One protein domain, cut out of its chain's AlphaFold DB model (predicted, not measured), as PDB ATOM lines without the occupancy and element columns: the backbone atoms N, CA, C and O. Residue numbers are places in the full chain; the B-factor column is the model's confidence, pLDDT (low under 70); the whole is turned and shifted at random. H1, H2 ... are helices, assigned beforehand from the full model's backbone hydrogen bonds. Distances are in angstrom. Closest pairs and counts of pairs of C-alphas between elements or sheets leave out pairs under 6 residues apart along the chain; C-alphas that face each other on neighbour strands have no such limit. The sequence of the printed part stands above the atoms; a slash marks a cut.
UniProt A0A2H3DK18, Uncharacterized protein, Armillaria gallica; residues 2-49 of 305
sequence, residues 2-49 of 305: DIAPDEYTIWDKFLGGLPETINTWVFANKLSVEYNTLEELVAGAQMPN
ATOM      1  N   ASP A   2      17.974  -5.121 -37.292       76.00
ATOM      2  CA  ASP A   2      18.215  -6.548 -37.109       76.00
ATOM      3  C   ASP A   2      18.749  -7.098 -38.427       76.00
ATOM      4  O   ASP A   2      18.093  -7.033 -39.468       76.00
ATOM      5  N   ILE A   3      20.006  -7.523 -38.402       77.19
ATOM      6  CA  ILE A   3      20.654  -8.143 -39.550       77.19
ATOM      7  C   ILE A   3      20.242  -9.608 -39.511       77.19
ATOM      8  O   ILE A   3      20.516 -10.293 -38.525       77.19
ATOM      9  N   ALA A   4      19.567 -10.074 -40.562       76.12
ATOM     10  CA  ALA A   4      19.241 -11.486 -40.688       76.12
ATOM     11  C   ALA A   4      20.540 -12.313 -40.601       76.12
ATOM     12  O   ALA A   4      21.530 -11.933 -41.238       76.12
ATOM     13  N   PRO A   5      20.566 -13.396 -39.803       78.94
ATOM     14  CA  PRO A   5      21.750 -14.234 -39.680       78.94
ATOM     15  C   PRO A   5      22.145 -14.775 -41.055       78.94
ATOM     16  O   PRO A   5      21.288 -15.147 -41.857       78.94
ATOM     17  N   ASP A   6      23.445 -14.792 -41.334       86.44
ATOM     18  CA  ASP A   6      23.963 -15.356 -42.571       86.44
ATOM     19  C   ASP A   6      23.744 -16.875 -42.599       86.44
ATOM     20  O   ASP A   6      23.729 -17.553 -41.567       86.44
ATOM     21  N   GLU A   7      23.582 -17.422 -43.803       78.38
ATOM     22  CA  GLU A   7      23.312 -18.851 -44.014       78.38
ATOM     23  C   GLU A   7      24.357 -19.741 -43.319       78.38
ATOM     24  O   GLU A   7      24.022 -20.803 -42.795       78.38
ATOM     25  N   TYR A   8      25.607 -19.279 -43.226       76.25
ATOM     26  CA  TYR A   8      26.681 -19.978 -42.522       76.25
ATOM     27  C   TYR A   8      26.453 -20.081 -41.011       76.25
ATOM     28  O   TYR A   8      26.677 -21.150 -40.446       76.25
ATOM     29  N   THR A   9      25.969 -19.022 -40.351       83.56
ATOM     30  CA  THR A   9      25.647 -19.073 -38.915       83.56
ATOM     31  C   THR A   9      24.472 -20.008 -38.644       83.56
ATOM     32  O   THR A   9      24.450 -20.698 -37.623       83.56
ATOM     33  N   ILE A  10      23.502 -20.068 -39.556       84.31
ATOM     34  CA  ILE A  10      22.363 -20.985 -39.435       84.31
ATOM     35  C   ILE A  10      22.841 -22.440 -39.578       84.31
ATOM     36  O   ILE A  10      22.477 -23.289 -38.762       84.31
ATOM     37  N   TRP A  11      23.718 -22.722 -40.548       81.81
ATOM     38  CA  TRP A  11      24.326 -24.044 -40.723       81.81
ATOM     39  C   TRP A  11      25.163 -24.484 -39.520       81.81
ATOM     40  O   TRP A  11      25.066 -25.638 -39.104       81.81
ATOM     41  N   ASP A  12      25.955 -23.585 -38.937       82.81
ATOM     42  CA  ASP A  12      26.794 -23.901 -37.776       82.81
ATOM     43  C   ASP A  12      25.944 -24.233 -36.540       82.81
ATOM     44  O   ASP A  12      26.185 -25.231 -35.859       82.81
ATOM     45  N   LYS A  13      24.866 -23.472 -36.306       87.12
ATOM     46  CA  LYS A  13      23.895 -23.764 -35.241       87.12
ATOM     47  C   LYS A  13      23.169 -25.091 -35.465       87.12
ATOM     48  O   LYS A  13      23.030 -25.870 -34.526       87.12
ATOM     49  N   PHE A  14      22.750 -25.371 -36.700       85.50
ATOM     50  CA  PHE A  14      22.093 -26.631 -37.049       85.50
ATOM     51  C   PHE A  14      23.018 -27.836 -36.824       85.50
ATOM     52  O   PHE A  14      22.634 -28.801 -36.166       85.50
ATOM     53  N   LEU A  15      24.263 -27.769 -37.306       84.56
ATOM     54  CA  LEU A  15      25.250 -28.828 -37.097       84.56
ATOM     55  C   LEU A  15      25.629 -28.971 -35.617       84.56
ATOM     56  O   LEU A  15      25.833 -30.091 -35.148       84.56
ATOM     57  N   GLY A  16      25.682 -27.863 -34.873       83.31
ATOM     58  CA  GLY A  16      25.918 -27.845 -33.430       83.31
ATOM     59  C   GLY A  16      24.811 -28.512 -32.607       83.31
ATOM     60  O   GLY A  16      25.105 -29.065 -31.550       83.31
ATOM     61  N   GLY A  17      23.568 -28.510 -33.100       83.44
ATOM     62  CA  GLY A  17      22.420 -29.167 -32.463       83.44
ATOM     63  C   GLY A  17      22.307 -30.672 -32.734       83.44
ATOM     64  O   GLY A  17      21.532 -31.362 -32.075       83.44
ATOM     65  N   LEU A  18      23.072 -31.217 -33.686       83.00
ATOM     66  CA  LEU A  18      23.036 -32.649 -33.978       83.00
ATOM     67  C   LEU A  18      23.810 -33.449 -32.914       83.00
ATOM     68  O   LEU A  18      24.912 -33.050 -32.527       83.00
ATOM     69  N   PRO A  19      23.309 -34.630 -32.497       80.12
ATOM     70  CA  PRO A  19      24.056 -35.537 -31.632       80.12
ATOM     71  C   PRO A  19      25.459 -35.801 -32.188       80.12
ATOM     72  O   PRO A  19      25.621 -36.014 -33.391       80.12
ATOM     73  N   GLU A  20      26.473 -35.854 -31.321       75.44
ATOM     74  CA  GLU A  20      27.888 -36.010 -31.711       75.44
ATOM     75  C   GLU A  20      28.141 -37.254 -32.590       75.44
ATOM     76  O   GLU A  20      29.040 -37.283 -33.429       75.44
ATOM     77  N   THR A  21      27.292 -38.276 -32.463       73.06
ATOM     78  CA  THR A  21      27.302 -39.493 -33.290       73.06
ATOM     79  C   THR A  21      26.905 -39.252 -34.749       73.06
ATOM     80  O   THR A  21      27.367 -39.973 -35.634       73.06
ATOM     81  N   ILE A  22      26.063 -38.249 -35.010       69.00
ATOM     82  CA  ILE A  22      25.585 -37.845 -36.339       69.00
ATOM     83  C   ILE A  22      26.435 -36.693 -36.873       69.00
ATOM     84  O   ILE A  22      26.732 -36.665 -38.067       69.00
ATOM     85  N   ASN A  23      26.931 -35.821 -35.990       72.69
ATOM     86  CA  ASN A  23      27.903 -34.772 -36.303       72.69
ATOM     87  C   ASN A  23      29.320 -35.340 -36.533       72.69
ATOM     88  O   ASN A  23      30.339 -34.844 -36.053       72.69
ATOM     89  N   THR A  24      29.403 -36.430 -37.294       74.94
ATOM     90  CA  THR A  24      30.667 -36.840 -37.883       74.94
ATOM     91  C   THR A  24      30.926 -35.952 -39.087       74.94
ATOM     92  O   THR A  24      30.066 -35.744 -39.939       74.94
ATOM     93  N   TRP A  25      32.157 -35.465 -39.205       63.91
ATOM     94  CA  TRP A  25      32.592 -34.588 -40.297       63.91
ATOM     95  C   TRP A  25      32.307 -35.163 -41.702       63.91
ATOM     96  O   TRP A  25      32.200 -34.437 -42.684       63.91
ATOM     97  N   VAL A  26      32.172 -36.489 -41.810       61.34
ATOM     98  CA  VAL A  26      31.800 -37.194 -43.047       61.34
ATOM     99  C   VAL A  26      30.328 -36.978 -43.396       61.34
ATOM    100  O   VAL A  26      29.997 -36.839 -44.569       61.34
ATOM    101  N   PHE A  27      29.455 -36.936 -42.393       74.75
ATOM    102  CA  PHE A  27      28.030 -36.696 -42.569       74.75
ATOM    103  C   PHE A  27      27.752 -35.227 -42.900       74.75
ATOM    104  O   PHE A  27      27.055 -34.965 -43.872       74.75
ATOM    105  N   ALA A  28      28.397 -34.285 -42.201       72.75
ATOM    106  CA  ALA A  28      28.288 -32.851 -42.496       72.75
ATOM    107  C   ALA A  28      28.710 -32.518 -43.941       72.75
ATOM    108  O   ALA A  28      27.960 -31.874 -44.667       72.75
ATOM    109  N   ASN A  29      29.850 -33.054 -44.400       71.06
ATOM    110  CA  ASN A  29      30.298 -32.886 -45.789       71.06
ATOM    111  C   ASN A  29      29.359 -33.538 -46.808       71.06
ATOM    112  O   ASN A  29      29.268 -33.097 -47.949       71.06
ATOM    113  N   LYS A  30      28.708 -34.642 -46.437       77.62
ATOM    114  CA  LYS A  30      27.790 -35.326 -47.340       77.62
ATOM    115  C   LYS A  30      26.476 -34.558 -47.470       77.62
ATOM    116  O   LYS A  30      25.993 -34.404 -48.585       77.62
ATOM    117  N   LEU A  31      25.962 -34.020 -46.365       78.12
ATOM    118  CA  LEU A  31      24.791 -33.147 -46.369       78.12
ATOM    119  C   LEU A  31      25.039 -31.872 -47.175       78.12
ATOM    120  O   LEU A  31      24.190 -31.519 -47.977       78.12
ATOM    121  N   SER A  32      26.211 -31.244 -47.045       73.06
ATOM    122  CA  SER A  32      26.545 -30.030 -47.805       73.06
ATOM    123  C   SER A  32      26.763 -30.266 -49.305       73.06
ATOM    124  O   SER A  32      26.793 -29.317 -50.078       73.06
ATOM    125  N   VAL A  33      27.004 -31.514 -49.723       74.75
ATOM    126  CA  VAL A  33      27.143 -31.883 -51.143       74.75
ATOM    127  C   VAL A  33      25.800 -32.299 -51.739       74.75
ATOM    128  O   VAL A  33      25.551 -32.044 -52.914       74.75
ATOM    129  N   GLU A  34      24.958 -32.976 -50.957       77.38
ATOM    130  CA  GLU A  34      23.635 -33.429 -51.404       77.38
ATOM    131  C   GLU A  34      22.578 -32.319 -51.338       77.38
ATOM    132  O   GLU A  34      21.653 -32.339 -52.145       77.38
ATOM    133  N   TYR A  35      22.738 -31.347 -50.438       78.75
ATOM    134  CA  TYR A  35      21.829 -30.221 -50.250       78.75
ATOM    135  C   TYR A  35      22.621 -28.920 -50.269       78.75
ATOM    136  O   TYR A  35      23.504 -28.707 -49.436       78.75
ATOM    137  N   ASN A  36      22.314 -28.050 -51.230       76.06
ATOM    138  CA  ASN A  36      23.038 -26.784 -51.372       76.06
ATOM    139  C   ASN A  36      22.526 -25.718 -50.398       76.06
ATOM    140  O   ASN A  36      23.260 -24.789 -50.074       76.06
ATOM    141  N   THR A  37      21.283 -25.849 -49.927       79.69
ATOM    142  CA  THR A  37      20.684 -24.937 -48.949       79.69
ATOM    143  C   THR A  37      19.966 -25.703 -47.842       79.69
ATOM    144  O   THR A  37      19.596 -26.873 -47.999       79.69
ATOM    145  N   LEU A  38      19.776 -25.045 -46.696       74.12
ATOM    146  CA  LEU A  38      19.093 -25.651 -45.556       74.12
ATOM    147  C   LEU A  38      17.619 -25.934 -45.885       74.12
ATOM    148  O   LEU A  38      17.074 -26.949 -45.468       74.12
ATOM    149  N   GLU A  39      16.983 -25.089 -46.696       76.25
ATOM    150  CA  GLU A  39      15.599 -25.264 -47.141       76.25
ATOM    151  C   GLU A  39      15.436 -26.529 -47.988       76.25
ATOM    152  O   GLU A  39      14.430 -27.223 -47.859       76.25
ATOM    153  N   GLU A  40      16.425 -26.863 -48.822       77.12
ATOM    154  CA  GLU A  40      16.419 -28.085 -49.631       77.12
ATOM    155  C   GLU A  40      16.521 -29.336 -48.748       77.12
ATOM    156  O   GLU A  40      15.811 -30.320 -48.973       77.12
ATOM    157  N   LEU A  41      17.348 -29.275 -47.699       78.12
ATOM    158  CA  LEU A  41      17.472 -30.336 -46.698       78.12
ATOM    159  C   LEU A  41      16.154 -30.537 -45.940       78.12
ATOM    160  O   LEU A  41      15.673 -31.664 -45.805       78.12
ATOM    161  N   VAL A  42      15.549 -29.442 -45.478       74.25
ATOM    162  CA  VAL A  42      14.282 -29.458 -44.737       74.25
ATOM    163  C   VAL A  42      13.139 -29.958 -45.620       74.25
ATOM    164  O   VAL A  42      12.376 -30.829 -45.204       74.25
ATOM    165  N   ALA A  43      13.050 -29.488 -46.865       74.12
ATOM    166  CA  ALA A  43      12.062 -29.963 -47.827       74.12
ATOM    167  C   ALA A  43      12.259 -31.452 -48.159       74.12
ATOM    168  O   ALA A  43      11.285 -32.202 -48.243       74.12
ATOM    169  N   GLY A  44      13.511 -31.904 -48.294       68.56
ATOM    170  CA  GLY A  44      13.855 -33.310 -48.504       68.56
ATOM    171  C   GLY A  44      13.474 -34.210 -47.326       68.56
ATOM    172  O   GLY A  44      13.018 -35.333 -47.542       68.56
ATOM    173  N   ALA A  45      13.600 -33.712 -46.094       64.44
ATOM    174  CA  ALA A  45      13.188 -34.423 -44.884       64.44
ATOM    175  C   ALA A  45      11.657 -34.466 -44.705       64.44
ATOM    176  O   ALA A  45      11.133 -35.428 -44.144       64.44
ATOM    177  N   GLN A  46      10.933 -33.452 -45.191       52.84
ATOM    178  CA  GLN A  46       9.478 -33.330 -45.035       52.84
ATOM    179  C   GLN A  46       8.656 -34.018 -46.139       52.84
ATOM    180  O   GLN A  46       7.453 -34.222 -45.962       52.84
ATOM    181  N   MET A  47       9.252 -34.404 -47.275       45.03
ATOM    182  CA  MET A  47       8.506 -35.099 -48.331       45.03
ATOM    183  C   MET A  47       8.340 -36.605 -48.049       45.03
ATOM    184  O   MET A  47       9.332 -37.324 -47.915       45.03
ATOM    185  N   PRO A  48       7.106 -37.152 -48.070       40.75
ATOM    186  CA  PRO A  48       6.905 -38.595 -48.099       40.75
ATOM    187  C   PRO A  48       7.406 -39.164 -49.437       40.75
ATOM    188  O   PRO A  48       6.924 -38.804 -50.515       40.75
ATOM    189  N   ASN A  49       8.387 -40.067 -49.361       40.00
ATOM    190  CA  ASN A  49       8.992 -40.786 -50.487       40.00
ATOM    191  C   ASN A  49       7.938 -41.390 -51.441       40.00
ATOM    192  O   ASN A  49       7.434 -42.487 -51.213       40.00
TER     193      ASN A  49
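AT A GLANCE: This is residues 2 to 49 of the 305 residues of an uncharacterized protein of Armillaria gallica (UniProt A0A2H3DK18). Three short helices make a loose triangle, each near the other two with a single close pair of C-alphas, and the two ends of the printed part lie far from each other. H2 and H3, joined by a tight link, make a corner at nearly a right angle, H1 is set steeply to both, and residues 16 to 22, of which 16 to 17 belong to H1 and the rest to the link from H1 to H2, stick out. The printed part has 48 residues with three named helices, in the order H1, H2, H3, and no named strand; the class is all helix. The whole is only just loose, close to compact, with a radius of gyration of the C-alphas of 11.8 A, and it spans 37 by 26 by 17 A along its three main axes.

HOW THE PARTS SIT: The longest helix by residues is H1, residues 7 to 17. It is close to but not clearly touching H2, residues 25 to 34; their closest C-alphas, those of Leu 15 and Ala 28, are 7.4 A apart. H1 and H2 run opposite ways at a steep tilt of 44 degrees, with their centres 13.1 A apart. H1 is also close to but not clearly touching H3, residues 38 to 46, where the closest C-alphas are those of Trp 11 and Leu 38, at 7.3 A. H1 and H3 run the same way at a steep tilt of 47 degrees, and their centres are 14.4 A apart. H2 and H3 are close but not clearly touching: their closest C-alphas, those of Leu 31 and Leu 41, are 7.8 A apart. The lines of H2 and H3 stand about perpendicular, at 88 degrees, with centres 14.0 A apart. In H1, H2 and H3 every O i to N i+4 pair is within hydrogen-bond range.

IN THESE COORDINATES: H1 has 11 residues, Glu 7 to Gly 17, and measures 15.5 A from first to last C-alpha; it begins with C-alpha 7 at (23.312, -18.851, -44.014). H2 has 10 residues, Trp 25 to Glu 34, over 14.3 A, with C-alpha 25 at (32.592, -34.588, -40.297). H3 has 9 residues, Leu 38 to Gln 46, over 12.3 A, and ends with C-alpha 46 at (9.478, -33.330, -45.035).

THE WHOLE: The C-alphas of Asp 2 and Asn 49, the first and last printed residues, are the two farthest apart, at 37.9 A. The printed part has no cut. The link from H1 to H2 is short, with 7 residues between them, and the link from H2 to H3 is tight, with 3. Residues 16 to 22, of which 16 to 17 belong to H1, stand free. The mean pLDDT of the printed part is 74.1; under 70 are residue 22, residues 25 to 26 and residues 44 to 49.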